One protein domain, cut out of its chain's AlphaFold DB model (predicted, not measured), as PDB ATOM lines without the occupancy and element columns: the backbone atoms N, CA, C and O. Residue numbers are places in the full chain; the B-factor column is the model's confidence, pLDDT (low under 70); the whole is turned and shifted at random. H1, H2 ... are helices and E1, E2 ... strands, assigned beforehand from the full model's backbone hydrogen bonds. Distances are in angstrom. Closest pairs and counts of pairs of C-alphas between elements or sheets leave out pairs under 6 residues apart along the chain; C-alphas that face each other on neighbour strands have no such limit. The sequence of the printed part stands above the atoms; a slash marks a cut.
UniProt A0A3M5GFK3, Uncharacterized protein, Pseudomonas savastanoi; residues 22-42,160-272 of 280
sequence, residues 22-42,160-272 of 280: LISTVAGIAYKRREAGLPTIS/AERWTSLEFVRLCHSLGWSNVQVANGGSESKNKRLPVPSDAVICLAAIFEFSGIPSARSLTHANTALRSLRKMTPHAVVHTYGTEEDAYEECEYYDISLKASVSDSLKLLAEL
ATOM      1  N   LEU A  22     112.497 102.129 138.994       93.69
ATOM      2  CA  LEU A  22     113.243 102.503 140.198       93.69
ATOM      3  C   LEU A  22     113.510 101.274 141.070       93.69
ATOM      4  O   LEU A  22     114.668 100.964 141.366       93.69
ATOM      5  N   ILE A  23     112.466 100.507 141.390       92.56
ATOM      6  CA  ILE A  23     112.635  99.331 142.238       92.56
ATOM      7  C   ILE A  23     113.478  98.253 141.562       92.56
ATOM      8  O   ILE A  23     114.337  97.670 142.218       92.56
ATOM      9  N   SER A  24     113.304  98.005 140.261       91.00
ATOM     10  CA  SER A  24     114.126  97.016 139.548       91.00
ATOM     11  C   SER A  24     115.620  97.348 139.623       91.00
ATOM     12  O   SER A  24     116.448  96.448 139.759       91.00
ATOM     13  N   THR A  25     115.963  98.640 139.600       92.50
ATOM     14  CA  THR A  25     117.345  99.120 139.698       92.50
ATOM     15  C   THR A  25     117.896  98.895 141.104       92.50
ATOM     16  O   THR A  25     118.957  98.293 141.258       92.50
ATOM     17  N   VAL A  26     117.150  99.313 142.130       91.44
ATOM     18  CA  VAL A  26     117.538  99.159 143.540       91.44
ATOM     19  C   VAL A  26     117.654  97.687 143.933       91.44
ATOM     20  O   VAL A  26     118.668  97.265 144.487       91.44
ATOM     21  N   ALA A  27     116.642  96.884 143.605       90.62
ATOM     22  CA  ALA A  27     116.635  95.458 143.895       90.62
ATOM     23  C   ALA A  27     117.751  94.738 143.136       90.62
ATOM     24  O   ALA A  27     118.508  93.986 143.745       90.62
ATOM     25  N   GLY A  28     117.927  95.022 141.842       90.19
ATOM     26  CA  GLY A  28     119.005  94.438 141.044       90.19
ATOM     27  C   GLY A  28     120.393  94.714 141.629       90.19
ATOM     28  O   GLY A  28     121.241  93.825 141.635       90.19
ATOM     29  N   ILE A  29     120.622  95.911 142.177       89.94
ATOM     30  CA  ILE A  29     121.854  96.241 142.908       89.94
ATOM     31  C   ILE A  29     121.963  95.424 144.197       89.94
ATOM     32  O   ILE A  29     123.005  94.820 144.446       89.94
ATOM     33  N   ALA A  30     120.898  95.353 144.995       89.31
ATOM     34  CA  ALA A  30     120.898  94.589 146.240       89.31
ATOM     35  C   ALA A  30     121.249  93.107 146.015       89.31
ATOM     36  O   ALA A  30     122.073  92.557 146.752       89.31
ATOM     37  N   TYR A  31     120.671  92.487 144.977       89.31
ATOM     38  CA  TYR A  31     120.958  91.105 144.580       89.31
ATOM     39  C   TYR A  31     122.404  90.934 144.111       89.31
ATOM     40  O   TYR A  31     123.107  90.089 144.657       89.31
ATOM     41  N   LYS A  32     122.893  91.783 143.196       89.00
ATOM     42  CA  LYS A  32     124.291  91.732 142.723       89.00
ATOM     43  C   LYS A  32     125.299  91.853 143.864       89.00
ATOM     44  O   LYS A  32     126.289  91.131 143.904       89.00
ATOM     45  N   ARG A  33     125.048  92.758 144.815       86.75
ATOM     46  CA  ARG A  33     125.908  92.937 145.992       86.75
ATOM     47  C   ARG A  33     125.879  91.716 146.906       86.75
ATOM     48  O   ARG A  33     126.930  91.320 147.397       86.75
ATOM     49  N   ARG A  34     124.700  91.108 147.097       87.31
ATOM     50  CA  ARG A  34     124.536  89.874 147.879       87.31
ATOM     51  C   ARG A  34     125.305  88.709 147.255       87.31
ATOM     52  O   ARG A  34     126.027  88.029 147.971       87.31
ATOM     53  N   GLU A  35     125.184  88.514 145.944       87.06
ATOM     54  CA  GLU A  35     125.925  87.484 145.200       87.06
ATOM     55  C   GLU A  35     127.443  87.690 145.284       87.06
ATOM     56  O   GLU A  35     128.196  86.727 145.386       87.06
ATOM     57  N   ALA A  36     127.896  88.946 145.306       84.38
ATOM     58  CA  ALA A  36     129.303  89.304 145.451       84.38
ATOM     59  C   ALA A  36     129.822  89.293 146.907       84.38
ATOM     60  O   ALA A  36     130.973  89.663 147.135       84.38
ATOM     61  N   GLY A  37     128.995  88.937 147.901       82.50
ATOM     62  CA  GLY A  37     129.380  88.953 149.320       82.50
ATOM     63  C   GLY A  37     129.677  90.352 149.881       82.50
ATOM     64  O   GLY A  37     130.379  90.486 150.881       82.50
ATOM     65  N   LEU A  38     129.175  91.407 149.236       82.12
ATOM     66  CA  LEU A  38     129.374  92.792 149.657       82.12
ATOM     67  C   LEU A  38     128.286  93.229 150.653       82.12
ATOM     68  O   LEU A  38     127.151  92.748 150.561       82.12
ATOM     69  N   PRO A  39     128.565  94.209 151.540       78.31
ATOM     70  CA  PRO A  39     127.541  94.802 152.398       78.31
ATOM     71  C   PRO A  39     126.352  95.280 151.562       78.31
ATOM     72  O   PRO A  39     126.521  96.054 150.617       78.31
ATOM     73  N   THR A  40     125.154  94.799 151.871       81.75
ATOM     74  CA  THR A  40     123.952  95.019 151.059       81.75
ATOM     75  C   THR A  40     122.756  95.346 151.943       81.75
ATOM     76  O   THR A  40     122.816  95.239 153.164       81.75
ATOM     77  N   ILE A  41     121.659  95.746 151.313       84.12
ATOM     78  CA  ILE A  41     120.404  96.083 151.976       84.12
ATOM     79  C   ILE A  41     119.855  94.825 152.667       84.12
ATOM     80  O   ILE A  41     119.451  93.860 152.009       84.12
ATOM     81  N   SER A  42     119.836  94.840 154.001       79.00
ATOM     82  CA  SER A  42     119.384  93.707 154.820       79.00
ATOM     83  C   SER A  42     117.874  93.483 154.694       79.00
ATOM     84  O   SER A  42     117.403  92.352 154.579       79.00
ATOM     85  N   ALA A 160     116.975 120.481 147.012       89.19
ATOM     86  CA  ALA A 160     116.229 119.239 146.881       89.19
ATOM     87  C   ALA A 160     117.154 118.031 146.691       89.19
ATOM     88  O   ALA A 160     116.983 117.017 147.366       89.19
ATOM     89  N   GLU A 161     118.173 118.128 145.829       92.38
ATOM     90  CA  GLU A 161     119.147 117.046 145.644       92.38
ATOM     91  C   GLU A 161     119.959 116.795 146.918       92.38
ATOM     92  O   GLU A 161     120.243 115.642 147.244       92.38
ATOM     93  N   ARG A 162     120.324 117.856 147.646       91.56
ATOM     94  CA  ARG A 162     121.056 117.750 148.910       91.56
ATOM     95  C   ARG A 162     120.212 117.052 149.968       91.56
ATOM     96  O   ARG A 162     120.682 116.063 150.524       91.56
ATOM     97  N   TRP A 163     118.991 117.527 150.211       93.06
ATOM     98  CA  TRP A 163     118.072 116.927 151.179       93.06
ATOM     99  C   TRP A 163     117.806 115.455 150.847       93.06
ATOM    100  O   TRP A 163     118.025 114.579 151.680       93.06
ATOM    101  N   THR A 164     117.493 115.162 149.582       95.56
ATOM    102  CA  THR A 164     117.245 113.788 149.114       95.56
ATOM    103  C   THR A 164     118.475 112.900 149.283       95.56
ATOM    104  O   THR A 164     118.355 111.732 149.637       95.56
ATOM    105  N   SER A 165     119.682 113.431 149.056       95.69
ATOM    106  CA  SER A 165     120.914 112.659 149.250       95.69
ATOM    107  C   SER A 165     121.210 112.345 150.718       95.69
ATOM    108  O   SER A 165     121.715 111.260 151.004       95.69
ATOM    109  N   LEU A 166     120.886 113.260 151.640       95.38
ATOM    110  CA  LEU A 166     121.018 113.038 153.080       95.38
ATOM    111  C   LEU A 166     120.050 111.948 153.538       95.38
ATOM    112  O   LEU A 166     120.477 110.983 154.171       95.38
ATOM    113  N   GLU A 167     118.790 112.050 153.121       95.62
ATOM    114  CA  GLU A 167     117.749 111.078 153.446       95.62
ATOM    115  C   GLU A 167     118.062 109.695 152.861       95.62
ATOM    116  O   GLU A 167     118.017 108.687 153.562       95.62
ATOM    117  N   PHE A 168     118.522 109.640 151.609       96.06
ATOM    118  CA  PHE A 168     118.984 108.402 150.984       96.06
ATOM    119  C   PHE A 168     120.111 107.727 151.779       96.06
ATOM    120  O   PHE A 168     120.065 106.518 152.010       96.06
ATOM    121  N   VAL A 169     121.131 108.480 152.208       95.25
ATOM    122  CA  VAL A 169     122.246 107.919 152.988       95.25
ATOM    123  C   VAL A 169     121.778 107.472 154.376       95.25
ATOM    124  O   VAL A 169     122.189 106.400 154.823       95.25
ATOM    125  N   ARG A 170     120.880 108.224 155.025       94.50
ATOM    126  CA  ARG A 170     120.237 107.824 156.288       94.50
ATOM    127  C   ARG A 170     119.536 106.472 156.151       94.50
ATOM    128  O   ARG A 170     119.803 105.566 156.938       94.50
ATOM    129  N   LEU A 171     118.709 106.320 155.112       93.88
ATOM    130  CA  LEU A 171     117.987 105.082 154.801       93.88
ATOM    131  C   LEU A 171     118.932 103.916 154.490       93.88
ATOM    132  O   LEU A 171     118.663 102.781 154.878       93.88
ATOM    133  N   CYS A 172     120.053 104.172 153.810       93.00
ATOM    134  CA  CYS A 172     121.069 103.145 153.574       93.00
ATOM    135  C   CYS A 172     121.619 102.603 154.898       93.00
ATOM    136  O   CYS A 172     121.599 101.389 155.110       93.00
ATOM    137  N   HIS A 173     122.049 103.487 155.804       91.50
ATOM    138  CA  HIS A 173     122.605 103.084 157.099       91.50
ATOM    139  C   HIS A 173     121.567 102.381 157.980       91.50
ATOM    140  O   HIS A 173     121.858 101.307 158.508       91.50
ATOM    141  N   SER A 174     120.347 102.918 158.086       89.12
ATOM    142  CA  SER A 174     119.291 102.344 158.937       89.12
ATOM    143  C   SER A 174     118.816 100.963 158.471       89.12
ATOM    144  O   SER A 174     118.341 100.161 159.275       89.12
ATOM    145  N   LEU A 175     118.983 100.645 157.182       89.50
ATOM    146  CA  LEU A 175     118.566  99.373 156.582       89.50
ATOM    147  C   LEU A 175     119.749  98.438 156.273       89.50
ATOM    148  O   LEU A 175     119.603  97.437 155.557       89.50
ATOM    149  N   GLY A 176     120.908  98.703 156.883       81.44
ATOM    150  CA  GLY A 176     122.060  97.798 156.933       81.44
ATOM    151  C   GLY A 176     123.032  97.913 155.758       81.44
ATOM    152  O   GLY A 176     123.960  97.113 155.654       81.44
ATOM    153  N   TRP A 177     122.862  98.902 154.880       87.88
ATOM    154  CA  TRP A 177     123.832  99.206 153.835       87.88
ATOM    155  C   TRP A 177     124.835 100.262 154.313       87.88
ATOM    156  O   TRP A 177     124.654 101.462 154.118       87.88
ATOM    157  N   SER A 178     125.942  99.786 154.885       82.81
ATOM    158  CA  SER A 178     127.073 100.621 155.299       82.81
ATOM    159  C   SER A 178     128.414  99.933 154.995       82.81
ATOM    160  O   SER A 178     128.523  98.713 155.086       82.81
ATOM    161  N   ASN A 179     129.477 100.629 154.580       80.12
ATOM    162  CA  ASN A 179     129.557 102.053 154.227       80.12
ATOM    163  C   ASN A 179     128.947 102.338 152.839       80.12
ATOM    164  O   ASN A 179     129.043 101.515 151.923       80.12
ATOM    165  N   VAL A 180     128.415 103.547 152.641       84.31
ATOM    166  CA  VAL A 180     127.930 104.014 151.335       84.31
ATOM    167  C   VAL A 180     129.119 104.487 150.497       84.31
ATOM    168  O   VAL A 180     129.791 105.463 150.817       84.31
ATOM    169  N   GLN A 181     129.414 103.788 149.403       83.69
ATOM    170  CA  GLN A 181     130.585 104.089 148.577       83.69
ATOM    171  C   GLN A 181     130.247 105.016 147.408       83.69
ATOM    172  O   GLN A 181     129.248 104.836 146.710       83.69
ATOM    173  N   VAL A 182     131.145 105.960 147.133       83.00
ATOM    174  CA  VAL A 182     131.096 106.847 145.964       83.00
ATOM    175  C   VAL A 182     132.411 106.726 145.219       83.00
ATOM    176  O   VAL A 182     133.470 106.856 145.833       83.00
ATOM    177  N   ALA A 183     132.348 106.504 143.904       68.81
ATOM    178  CA  ALA A 183     133.540 106.400 143.068       68.81
ATOM    179  C   ALA A 183     134.463 107.617 143.271       68.81
ATOM    180  O   ALA A 183     134.035 108.779 143.186       68.81
ATOM    181  N   ASN A 184     135.735 107.340 143.572       59.97
ATOM    182  CA  ASN A 184     136.695 108.361 143.955       59.97
ATOM    183  C   ASN A 184     136.946 109.382 142.840       59.97
ATOM    184  O   ASN A 184     137.082 109.049 141.665       59.97
ATOM    185  N   GLY A 185     136.995 110.661 143.218       46.22
ATOM    186  CA  GLY A 185     137.529 111.714 142.363       46.22
ATOM    187  C   GLY A 185     139.058 111.741 142.430       46.22
ATOM    188  O   GLY A 185     139.618 111.767 143.521       46.22
ATOM    189  N   GLY A 186     139.710 111.775 141.267       40.56
ATOM    190  CA  GLY A 186     141.061 112.315 141.079       40.56
ATOM    191  C   GLY A 186     142.226 111.321 141.074       40.56
ATOM    192  O   GLY A 186     143.055 111.394 140.171       40.56
ATOM    193  N   SER A 187     142.324 110.401 142.038       41.84
ATOM    194  CA  SER A 187     143.551 109.594 142.219       41.84
ATOM    195  C   SER A 187     143.447 108.123 141.796       41.84
ATOM    196  O   SER A 187     144.423 107.587 141.283       41.84
ATOM    197  N   GLU A 188     142.284 107.477 141.913       45.56
ATOM    198  CA  GLU A 188     142.110 106.048 141.560       45.56
ATOM    199  C   GLU A 188     141.661 105.809 140.107       45.56
ATOM    200  O   GLU A 188     141.624 104.676 139.627       45.56
ATOM    201  N   SER A 189     141.327 106.876 139.375       47.03
ATOM    202  CA  SER A 189     140.817 106.803 138.002       47.03
ATOM    203  C   SER A 189     141.882 106.997 136.924       47.03
ATOM    204  O   SER A 189     141.531 106.986 135.748       47.03
ATOM    205  N   LYS A 190     143.167 107.163 137.273       49.31
ATOM    206  CA  LYS A 190     144.217 107.448 136.276       49.31
ATOM    207  C   LYS A 190     144.355 106.361 135.193       49.31
ATOM    208  O   LYS A 190     144.805 106.678 134.101       49.31
ATOM    209  N   ASN A 191     143.878 105.137 135.453       50.00
ATOM    210  CA  ASN A 191     143.986 104.001 134.527       50.00
ATOM    211  C   ASN A 191     142.647 103.450 133.994       50.00
ATOM    212  O   ASN A 191     142.651 102.439 133.294       50.00
ATOM    213  N   LYS A 192     141.490 104.067 134.288       52.38
ATOM    214  CA  LYS A 192     140.186 103.602 133.767       52.38
ATOM    215  C   LYS A 192     139.597 104.634 132.807       52.38
ATOM    216  O   LYS A 192     139.361 105.771 133.199       52.38
ATOM    217  N   ARG A 193     139.331 104.216 131.559       54.62
ATOM    218  CA  ARG A 193     138.847 105.078 130.458       54.62
ATOM    219  C   ARG A 193     137.560 105.850 130.792       54.62
ATOM    220  O   ARG A 193     137.372 106.919 130.231       54.62
ATOM    221  N   LEU A 194     136.731 105.364 131.723       56.50
ATOM    222  CA  LEU A 194     135.623 106.100 132.343       56.50
ATOM    223  C   LEU A 194     135.413 105.588 133.784       56.50
ATOM    224  O   LEU A 194     135.416 104.370 133.990       56.50
ATOM    225  N   PRO A 195     135.230 106.458 134.796       64.69
ATOM    226  CA  PRO A 195     134.875 106.012 136.139       64.69
ATOM    227  C   PRO A 195     133.453 105.438 136.132       64.69
ATOM    228  O   PRO A 195     132.486 106.147 135.859       64.69
ATOM    229  N   VAL A 196     133.328 104.143 136.430       76.56
ATOM    230  CA  VAL A 196     132.030 103.475 136.595       76.56
ATOM    231  C   VAL A 196     131.346 104.049 137.845       76.56
ATOM    232  O   VAL A 196     131.998 104.130 138.893       76.56
ATOM    233  N   PRO A 197     130.073 104.482 137.767       84.75
ATOM    234  CA  PRO A 197     129.351 104.975 138.934       84.75
ATOM    235  C   PRO A 197     129.198 103.857 139.970       84.75
ATOM    236  O   PRO A 197     128.998 102.698 139.615       84.75
ATOM    237  N   SER A 198     129.297 104.200 141.254       88.75
ATOM    238  CA  SER A 198     129.048 103.230 142.320       88.75
ATOM    239  C   SER A 198     127.563 102.884 142.412       88.75
ATOM    240  O   SER A 198     126.706 103.675 142.019       88.75
ATOM    241  N   ASP A 199     127.255 101.738 143.014       91.19
ATOM    242  CA  ASP A 199     125.883 101.289 143.272       91.19
ATOM    243  C   ASP A 199     125.021 102.366 143.952       91.19
ATOM    244  O   ASP A 199     123.887 102.606 143.548       91.19
ATOM    245  N   ALA A 200     125.579 103.083 144.935       92.00
ATOM    246  CA  ALA A 200     124.885 104.176 145.616       92.00
ATOM    247  C   ALA A 200     124.561 105.348 144.676       92.00
ATOM    248  O   ALA A 200     123.468 105.906 144.740       92.00
ATOM    249  N   VAL A 201     125.484 105.692 143.768       93.50
ATOM    250  CA  VAL A 201     125.255 106.725 142.747       93.50
ATOM    251  C   VAL A 201     124.153 106.288 141.787       93.50
ATOM    252  O   VAL A 201     123.317 107.109 141.431       93.50
ATOM    253  N   ILE A 202     124.125 105.015 141.386       93.88
ATOM    254  CA  ILE A 202     123.093 104.485 140.486       93.88
ATOM    255  C   ILE A 202     121.718 104.500 141.173       93.88
ATOM    256  O   ILE A 202     120.755 104.961 140.565       93.88
ATOM    257  N   CYS A 203     121.624 104.066 142.434       94.44
ATOM    258  CA  CYS A 203     120.377 104.112 143.206       94.44
ATOM    259  C   CYS A 203     119.846 105.544 143.352       94.44
ATOM    260  O   CYS A 203     118.698 105.804 143.000       94.44
ATOM    261  N   LEU A 204     120.678 106.489 143.806       96.19
ATOM    262  CA  LEU A 204     120.253 107.883 143.960       96.19
ATOM    263  C   LEU A 204     119.924 108.537 142.606       96.19
ATOM    264  O   LEU A 204     118.970 109.302 142.499       96.19
ATOM    265  N   ALA A 205     120.658 108.207 141.541       95.75
ATOM    266  CA  ALA A 205     120.334 108.687 140.201       95.75
ATOM    267  C   ALA A 205     118.981 108.158 139.706       95.75
ATOM    268  O   ALA A 205     118.267 108.889 139.025       95.75
ATOM    269  N   ALA A 206     118.600 106.929 140.062       96.56
ATOM    270  CA  ALA A 206     117.288 106.391 139.722       96.56
ATOM    271  C   ALA A 206     116.151 107.164 140.415       96.56
ATOM    272  O   ALA A 206     115.115 107.381 139.792       96.56
ATOM    273  N   ILE A 207     116.361 107.641 141.650       96.62
ATOM    274  CA  ILE A 207     115.424 108.534 142.361       96.62
ATOM    275  C   ILE A 207     115.283 109.863 141.610       96.62
ATOM    276  O   ILE A 207     114.182 110.347 141.381       96.62
ATOM    277  N   PHE A 208     116.391 110.445 141.153       95.06
ATOM    278  CA  PHE A 208     116.339 111.690 140.381       95.06
ATOM    279  C   PHE A 208     115.696 111.509 139.001       95.06
ATOM    280  O   PHE A 208     114.976 112.378 138.512       95.06
ATOM    281  N   GLU A 209     115.938 110.369 138.357       95.19
ATOM    282  CA  GLU A 209     115.307 110.026 137.086       95.19
ATOM    283  C   GLU A 209     113.799 109.776 137.230       95.19
ATOM    284  O   GLU A 209     113.042 110.100 136.315       95.19
ATOM    285  N   PHE A 210     113.356 109.269 138.385       93.81
ATOM    286  CA  PHE A 210     111.940 109.117 138.712       93.81
ATOM    287  C   PHE A 210     111.189 110.454 138.614       93.81
ATOM    288  O   PHE A 210     110.144 110.512 137.973       93.81
ATOM    289  N   SER A 211     111.778 111.550 139.105       88.81
ATOM    290  CA  SER A 211     111.201 112.902 139.019       88.81
ATOM    291  C   SER A 211     111.390 113.577 137.640       88.81
ATOM    292  O   SER A 211     111.422 114.810 137.537       88.81
ATOM    293  N   GLY A 212     111.666 112.806 136.584       88.88
ATOM    294  CA  GLY A 212     111.807 113.304 135.211       88.88
ATOM    295  C   GLY A 212     113.158 113.937 134.850       88.88
ATOM    296  O   GLY A 212     113.268 114.565 133.796       88.88
ATOM    297  N   ILE A 213     114.206 113.800 135.674       90.69
ATOM    298  CA  ILE A 213     115.545 114.290 135.300       90.69
ATOM    299  C   ILE A 213     116.186 113.324 134.286       90.69
ATOM    300  O   ILE A 213     116.180 112.113 134.507       90.69
ATOM    301  N   PRO A 214     116.789 113.817 133.182       92.81
ATOM    302  CA  PRO A 214     117.466 112.950 132.219       92.81
ATOM    303  C   PRO A 214     118.574 112.118 132.871       92.81
ATOM    304  O   PRO A 214     119.398 112.660 133.607       92.81
ATOM    305  N   SER A 215     118.661 110.831 132.526       89.50
ATOM    306  CA  SER A 215     119.542 109.850 133.188       89.50
ATOM    307  C   SER A 215     121.009 110.303 133.341       89.50
ATOM    308  O   SER A 215     121.593 110.206 134.422       89.50
ATOM    309  N   ALA A 216     121.601 110.912 132.304       88.38
ATOM    310  CA  ALA A 216     122.971 111.440 132.366       88.38
ATOM    311  C   ALA A 216     123.138 112.571 133.406       88.38
ATOM    312  O   ALA A 216     124.155 112.659 134.105       88.38
ATOM    313  N   ARG A 217     122.123 113.433 133.534       90.19
ATOM    314  CA  ARG A 217     122.099 114.519 134.520       90.19
ATOM    315  C   ARG A 217     121.839 113.971 135.920       90.19
ATOM    316  O   ARG A 217     122.515 114.405 136.849       90.19
ATOM    317  N   SER A 218     120.964 112.977 136.057       93.06
ATOM    318  CA  SER A 218     120.707 112.277 137.320       93.06
ATOM    319  C   SER A 218     121.974 111.650 137.898       93.06
ATOM    320  O   SER A 218     122.277 111.863 139.068       93.06
ATOM    321  N   LEU A 219     122.781 110.968 137.075       91.81
ATOM    322  CA  LEU A 219     124.074 110.413 137.503       91.81
ATOM    323  C   LEU A 219     125.054 111.496 137.969       91.81
ATOM    324  O   LEU A 219     125.740 111.332 138.979       91.81
ATOM    325  N   THR A 220     125.113 112.615 137.246       89.38
ATOM    326  CA  THR A 220     125.994 113.739 137.593       89.38
ATOM    327  C   THR A 220     125.584 114.382 138.919       89.38
ATOM    328  O   THR A 220     126.438 114.636 139.777       89.38
ATOM    329  N   HIS A 221     124.282 114.610 139.111       91.06
ATOM    330  CA  HIS A 221     123.718 115.154 140.345       91.06
ATOM    331  C   HIS A 221     123.924 114.207 141.522       91.06
ATOM    332  O   HIS A 221     124.443 114.640 142.546       91.06
ATOM    333  N   ALA A 222     123.628 112.917 141.357       93.19
ATOM    334  CA  ALA A 222     123.799 111.914 142.405       93.19
ATOM    335  C   ALA A 222     125.262 111.808 142.854       93.19
ATOM    336  O   ALA A 222     125.559 111.834 144.048       93.19
ATOM    337  N   ASN A 223     126.199 111.769 141.904       91.06
ATOM    338  CA  ASN A 223     127.625 111.738 142.219       91.06
ATOM    339  C   ASN A 223     128.081 113.018 142.940       91.06
ATOM    340  O   ASN A 223     128.843 112.950 143.900       91.06
ATOM    341  N   THR A 224     127.603 114.191 142.513       89.50
ATOM    342  CA  THR A 224     127.940 115.472 143.157       89.50
ATOM    343  C   THR A 224     127.387 115.548 144.580       89.50
ATOM    344  O   THR A 224     128.128 115.891 145.502       89.50
ATOM    345  N   ALA A 225     126.123 115.166 144.769       91.69
ATOM    346  CA  ALA A 225     125.450 115.194 146.060       91.69
ATOM    347  C   ALA A 225     126.133 114.246 147.058       91.69
ATOM    348  O   ALA A 225     126.589 114.681 148.115       91.69
ATOM    349  N   LEU A 226     126.357 112.982 146.681       92.12
ATOM    350  CA  LEU A 226     127.018 112.012 147.562       92.12
ATOM    351  C   LEU A 226     128.489 112.359 147.846       92.12
ATOM    352  O   LEU A 226     128.990 112.078 148.932       92.12
ATOM    353  N   ARG A 227     129.203 113.010 146.915       89.62
ATOM    354  CA  ARG A 227     130.562 113.520 147.186       89.62
ATOM    355  C   ARG A 227     130.578 114.582 148.278       89.62
ATOM    356  O   ARG A 227     131.568 114.654 149.005       89.62
ATOM    357  N   SER A 228     129.518 115.382 148.403       88.62
ATOM    358  CA  SER A 228     129.428 116.393 149.462       88.62
ATOM    359  C   SER A 228     129.311 115.754 150.854       88.62
ATOM    360  O   SER A 228     129.905 116.256 151.804       88.62
ATOM    361  N   LEU A 229     128.707 114.562 150.936       91.31
ATOM    362  CA  LEU A 229     128.523 113.774 152.163       91.31
ATOM    363  C   LEU A 229     129.762 112.968 152.593       91.31
ATOM    364  O   LEU A 229     129.706 112.144 153.507       91.31
ATOM    365  N   ARG A 230     130.918 113.193 151.951       87.81
ATOM    366  CA  ARG A 230     132.211 112.685 152.451       87.81
ATOM    367  C   ARG A 230     132.569 113.275 153.812       87.81
ATOM    368  O   ARG A 230     133.324 112.659 154.557       87.81
ATOM    369  N   LYS A 231     132.066 114.476 154.093       87.75
ATOM    370  CA  LYS A 231     132.160 115.135 155.393       87.75
ATOM    371  C   LYS A 231     130.853 114.939 156.151       87.75
ATOM    372  O   LYS A 231     129.798 114.806 155.529       87.75
ATOM    373  N   MET A 232     130.945 114.957 157.478       88.94
ATOM    374  CA  MET A 232     129.764 114.947 158.331       88.94
ATOM    375  C   MET A 232     128.903 116.169 158.022       88.94
ATOM    376  O   MET A 232     129.419 117.284 157.924       88.94
ATOM    377  N   THR A 233     127.614 115.937 157.809       91.00
ATOM    378  CA  THR A 233     126.644 116.960 157.436       91.00
ATOM    379  C   THR A 233     125.404 116.799 158.312       91.00
ATOM    380  O   THR A 233     124.866 115.691 158.357       91.00
ATOM    381  N   PRO A 234     124.935 117.872 158.971       92.00
ATOM    382  CA  PRO A 234     123.716 117.816 159.760       92.00
ATOM    383  C   PRO A 234     122.500 117.655 158.846       92.00
ATOM    384  O   PRO A 234     122.441 118.236 157.755       92.00
ATOM    385  N   HIS A 235     121.527 116.884 159.309       93.19
ATOM    386  CA  HIS A 235     120.257 116.628 158.644       93.19
ATOM    387  C   HIS A 235     119.147 116.566 159.683       93.19
ATOM    388  O   HIS A 235     119.325 115.955 160.730       93.19
ATOM    389  N   ALA A 236     118.018 117.203 159.398       90.56
ATOM    390  CA  ALA A 236     116.843 117.167 160.256       90.56
ATOM    391  C   ALA A 236     115.774 116.311 159.577       90.56
ATOM    392  O   ALA A 236     115.482 116.510 158.394       90.56
ATOM    393  N   VAL A 237     115.213 115.367 160.324       88.31
ATOM    394  CA  VAL A 237     114.173 114.452 159.859       88.31
ATOM    395  C   VAL A 237     112.934 114.693 160.696       88.31
ATOM    396  O   VAL A 237     112.995 114.668 161.921       88.31
ATOM    397  N   VAL A 238     111.810 114.928 160.026       86.56
ATOM    398  CA  VAL A 238     110.512 115.027 160.689       86.56
ATOM    399  C   VAL A 238     109.878 113.645 160.694       86.56
ATOM    400  O   VAL A 238     109.670 113.035 159.644       86.56
ATOM    401  N   HIS A 239     109.600 113.149 161.890       83.31
ATOM    402  CA  HIS A 239     108.879 111.916 162.129       83.31
ATOM    403  C   HIS A 239     107.434 112.258 162.467       83.31
ATOM    404  O   HIS A 239     107.175 112.970 163.431       83.31
ATOM    405  N   THR A 240     106.499 111.750 161.670       81.12
ATOM    406  CA  THR A 240     105.068 111.867 161.951       81.12
ATOM    407  C   THR A 240     104.608 110.608 162.673       81.12
ATOM    408  O   THR A 240     104.765 109.499 162.156       81.12
ATOM    409  N   TYR A 241     104.049 110.785 163.863       78.62
ATOM    410  CA  TYR A 241     103.480 109.732 164.694       78.62
ATOM    411  C   TYR A 241     101.972 109.935 164.835       78.62
ATOM    412  O   TYR A 241     101.482 111.049 164.691       78.62
ATOM    413  N   GLY A 242     101.244 108.862 165.144       76.38
ATOM    414  CA  GLY A 242      99.785 108.893 165.280       76.38
ATOM    415  C   GLY A 242      99.034 108.605 163.976       76.38
ATOM    416  O   GLY A 242      99.622 108.275 162.944       76.38
ATOM    417  N   THR A 243      97.707 108.666 164.054       74.31
ATOM    418  CA  THR A 243      96.773 108.569 162.919       74.31
ATOM    419  C   THR A 243      96.347 109.965 162.472       74.31
ATOM    420  O   THR A 243      96.533 110.904 163.228       74.31
ATOM    421  N   GLU A 244      95.767 110.123 161.276       71.44
ATOM    422  CA  GLU A 244      95.472 111.441 160.668       71.44
ATOM    423  C   GLU A 244      94.772 112.454 161.601       71.44
ATOM    424  O   GLU A 244      95.043 113.647 161.501       71.44
ATOM    425  N   GLU A 245      93.927 111.997 162.530       75.50
ATOM    426  CA  GLU A 245      93.222 112.851 163.503       75.50
ATOM    427  C   GLU A 245      94.098 113.337 164.679       75.50
ATOM    428  O   GLU A 245      93.865 114.430 165.187       75.50
ATOM    429  N   ASP A 246      95.137 112.581 165.057       81.62
ATOM    430  CA  ASP A 246      96.030 112.838 166.206       81.62
ATOM    431  C   ASP A 246      97.513 112.871 165.784       81.62
ATOM    432  O   ASP A 246      98.420 112.542 166.558       81.62
ATOM    433  N   ALA A 247      97.774 113.207 164.519       81.12
ATOM    434  CA  ALA A 247      99.120 113.190 163.978       81.12
ATOM    435  C   ALA A 247      99.968 114.281 164.643       81.12
ATOM    436  O   ALA A 247      99.629 115.465 164.596       81.12
ATOM    437  N   TYR A 248     101.095 113.889 165.230       84.50
ATOM    438  CA  TYR A 248     102.073 114.824 165.768       84.50
ATOM    439  C   TYR A 248     103.440 114.610 165.126       84.50
ATOM    440  O   TYR A 248     103.809 113.503 164.730       84.50
ATOM    441  N   GLU A 249     104.180 115.705 164.994       87.62
ATOM    442  CA  GLU A 249     105.481 115.735 164.339       87.62
ATOM    443  C   GLU A 249     106.588 115.929 165.373       87.62
ATOM    444  O   GLU A 249     106.554 116.869 166.168       87.62
ATOM    445  N   GLU A 250     107.602 115.071 165.333       86.06
ATOM    446  CA  GLU A 250     108.843 115.252 166.083       86.06
ATOM    447  C   GLU A 250     110.012 115.432 165.121       86.06
ATOM    448  O   GLU A 250     110.151 114.713 164.131       86.06
ATOM    449  N   CYS A 251     110.880 116.394 165.421       88.19
ATOM    450  CA  CYS A 251     112.090 116.636 164.649       88.19
ATOM    451  C   CYS A 251     113.272 115.923 165.315       88.19
ATOM    452  O   CYS A 251     113.636 116.255 166.443       88.19
ATOM    453  N   GLU A 252     113.894 114.980 164.609       89.81
ATOM    454  CA  GLU A 252     115.137 114.337 165.032       89.81
ATOM    455  C   GLU A 252     116.309 114.820 164.169       89.81
ATOM    456  O   GLU A 252     116.243 114.861 162.935       89.81
ATOM    457  N   TYR A 253     117.410 115.179 164.826       92.69
ATOM    458  CA  TYR A 253     118.629 115.637 164.170       92.69
ATOM    459  C   TYR A 253     119.641 114.499 164.036       92.69
ATOM    460  O   TYR A 253     119.851 113.693 164.944       92.69
ATOM    461  N   TYR A 254     120.277 114.452 162.870       93.06
ATOM    462  CA  TYR A 254     121.242 113.441 162.475       93.06
ATOM    463  C   TYR A 254     122.531 114.085 161.978       93.06
ATOM    464  O   TYR A 254     122.513 115.009 161.168       93.06
ATOM    465  N   ASP A 255     123.655 113.492 162.359       93.06
ATOM    466  CA  ASP A 255     124.938 113.686 161.700       93.06
ATOM    467  C   ASP A 255     125.139 112.591 160.650       93.06
ATOM    468  O   ASP A 255     125.247 111.402 160.968       93.06
ATOM    469  N   ILE A 256     125.164 112.990 159.376       92.75
ATOM    470  CA  ILE A 256     125.202 112.071 158.236       92.75
ATOM    471  C   ILE A 256     126.506 112.213 157.459       92.75
ATOM    472  O   ILE A 256     126.930 113.301 157.069       92.75
ATOM    473  N   SER A 257     127.118 111.074 157.156       92.88
ATOM    474  CA  SER A 257     128.200 110.937 156.192       92.88
ATOM    475  C   SER A 257     128.076 109.621 155.425       92.88
ATOM    476  O   SER A 257     127.336 108.707 155.791       92.88
ATOM    477  N   LEU A 258     128.890 109.462 154.385       91.12
ATOM    478  CA  LEU A 258     129.016 108.189 153.669       91.12
ATOM    479  C   LEU A 258     129.405 106.996 154.570       91.12
ATOM    480  O   LEU A 258     129.176 105.849 154.192       91.12
ATOM    481  N   LYS A 259     129.998 107.251 155.745       90.31
ATOM    482  CA  LYS A 259     130.468 106.209 156.673       90.31
ATOM    483  C   LYS A 259     129.542 105.959 157.862       90.31
ATOM    484  O   LYS A 259     129.593 104.887 158.446       90.31
ATOM    485  N   ALA A 260     128.724 106.935 158.236       88.44
ATOM    486  CA  ALA A 260     127.891 106.838 159.426       88.44
ATOM    487  C   ALA A 260     126.647 107.717 159.311       88.44
ATOM    488  O   ALA A 260     126.680 108.762 158.661       88.44
ATOM    489  N   SER A 261     125.587 107.309 159.999       90.75
ATOM    490  CA  SER A 261     124.427 108.134 160.316       90.75
ATOM    491  C   SER A 261     124.173 107.981 161.809       90.75
ATOM    492  O   SER A 261     123.948 106.866 162.276       90.75
ATOM    493  N   VAL A 262     124.300 109.075 162.555       88.94
ATOM    494  CA  VAL A 262     124.184 109.080 164.017       88.94
ATOM    495  C   VAL A 262     123.117 110.092 164.400       88.94
ATOM    496  O   VAL A 262     123.267 111.267 164.077       88.94
ATOM    497  N   SER A 263     122.054 109.639 165.061       90.06
ATOM    498  CA  SER A 263     121.023 110.537 165.578       90.06
ATOM    499  C   SER A 263     121.400 111.092 166.945       90.06
ATOM    500  O   SER A 263     122.178 110.477 167.679       90.06
ATOM    501  N   ASP A 264     120.843 112.244 167.304       86.50
ATOM    502  CA  ASP A 264     121.059 112.828 168.630       86.50
ATOM    503  C   ASP A 264     120.541 111.912 169.746       86.50
ATOM    504  O   ASP A 264     121.213 111.756 170.764       86.50
ATOM    505  N   SER A 265     119.439 111.194 169.514       82.88
ATOM    506  CA  SER A 265     118.940 110.157 170.425       82.88
ATOM    507  C   SER A 265     119.996 109.080 170.693       82.88
ATOM    508  O   SER A 265     120.229 108.699 171.838       82.88
ATOM    509  N   LEU A 266     120.690 108.609 169.650       82.56
ATOM    510  CA  LEU A 266     121.767 107.623 169.793       82.56
ATOM    511  C   LEU A 266     122.990 108.183 170.526       82.56
ATOM    512  O   LEU A 266     123.625 107.443 171.276       82.56
ATOM    513  N   LYS A 267     123.323 109.465 170.334       84.75
ATOM    514  CA  LYS A 267     124.406 110.118 171.089       84.75
ATOM    515  C   LYS A 267     124.070 110.176 172.574       84.75
ATOM    516  O   LYS A 267     124.884 109.754 173.385       84.75
ATOM    517  N   LEU A 268     122.851 110.605 172.908       82.31
ATOM    518  CA  LEU A 268     122.367 110.655 174.288       82.31
ATOM    519  C   LEU A 268     122.383 109.267 174.938       82.31
ATOM    520  O   LEU A 268     122.844 109.122 176.064       82.31
ATOM    521  N   LEU A 269     121.949 108.228 174.217       81.69
ATOM    522  CA  LEU A 269     122.019 106.848 174.706       81.69
ATOM    523  C   LEU A 269     123.460 106.376 174.946       81.69
ATOM    524  O   LEU A 269     123.697 105.635 175.894       81.69
ATOM    525  N   ALA A 270     124.417 106.793 174.114       79.81
ATOM    526  CA  ALA A 270     125.827 106.446 174.284       79.81
ATOM    527  C   ALA A 270     126.488 107.146 175.486       79.81
ATOM    528  O   ALA A 270     127.496 106.659 175.995       79.81
ATOM    529  N   GLU A 271     125.933 108.272 175.937       82.94
ATOM    530  CA  GLU A 271     126.374 108.991 177.138       82.94
ATOM    531  C   GLU A 271     125.818 108.381 178.433       82.94
ATOM    532  O   GLU A 271     126.340 108.655 179.518       82.94
ATOM    533  N   LEU A 272     124.788 107.531 178.346       79.81
ATOM    534  CA  LEU A 272     124.245 106.849 179.516       79.81
ATOM    535  C   LEU A 272     125.262 105.838 180.075       79.81
ATOM    536  O   LEU A 272     125.907 105.108 179.317       79.81
TER     537      LEU A 272
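Overview. This is residues 22 to 42 and 160 to 272 of the 280 residues of an uncharacterized protein of Pseudomonas savastanoi (UniProt A0A3M5GFK3). A small body of four helices sits at the foot of a long strand hairpin, E1 and E2: H3 stands between H1 and H4, and H2 lies between H3 and H4 and one face of the sheet. The hairpin tip, residues 242 to 247, and the loop of residues 186 to 194 stick out at opposite ends, and the short helix H5 points away after the small strand E3. The printed part has 134 residues, with named elements in the order H1 H2 H3 H4 E1 E2 E3 H5; the class is mixed, helices and strands, and the sheet runs E1 E2 E3, antiparallel throughout. The whole is only just compact, close to loose, with a radius of gyration of the C-alphas of 16.5 A and spans of 54 by 37 by 29 A.

Along the chain. H1, residues 22 to 35, begins at C-alpha 22 (113.243, 102.503, 140.198) and is 20.3 A long. After the cut come H2, residues 160 to 174, 21.0 A; H3, residues 199 to 210, 16.6 A; and H4, residues 215 to 228, 20.1 A. E1, residues 233 to 241, is 25.3 A long and begins at C-alpha 233 (126.644, 116.960, 157.436); E2, residues 248 to 256, is 24.5 A. E3 is residues 261 to 263, and H5, residues 264 to 271, ends at C-alpha 271 (126.374, 108.991, 177.138).

Arrangement. H1 touches H3 at a shallow tilt of 11 degrees, opposite ways, closest at the C-alphas of Leu 22 and Ala 206, 5.6 A. H3 touches H4 at a steep tilt of 54 degrees, opposite ways, closest at the C-alphas of Ala 205 and Ser 218, 4.6 A. H2, with residues 161 to 165 alone, touches residues 221 to 226 of H4; the closest C-alphas, of Arg 162 and Ala 225, are 5.8 A apart. H2 is on the sheet, at a height of 9.2 A, and runs across the strands, at 75 degrees to E1 on the local plane; helix and sheet make two layers, a helix on one face of a sheet. E1, E2 and E3 form a meander, each strand the antiparallel neighbour of the one before. The hairpin E1 and E2 has N 237 and O 252 within hydrogen-bond range at 2.9 A; the hairpin E2 and E3 has N 255 and O 262 at 2.8 A. H5 only grazes the sheet, with residues 264 to 269. In H1 to H5 every O i to N i+4 pair is within hydrogen-bond range.

Size, cuts and confidence. The two C-alphas farthest apart, of Asn 191 and Glu 245, are 59.1 A apart. Residues 43 to 159 are not printed, and C-alphas 42 and 160 are 26.9 A apart across the cut. The link from H2 to H3, 24 residues, is long. Residues 183 to 195 have pLDDT under 70; the mean of the printed part is 85.0.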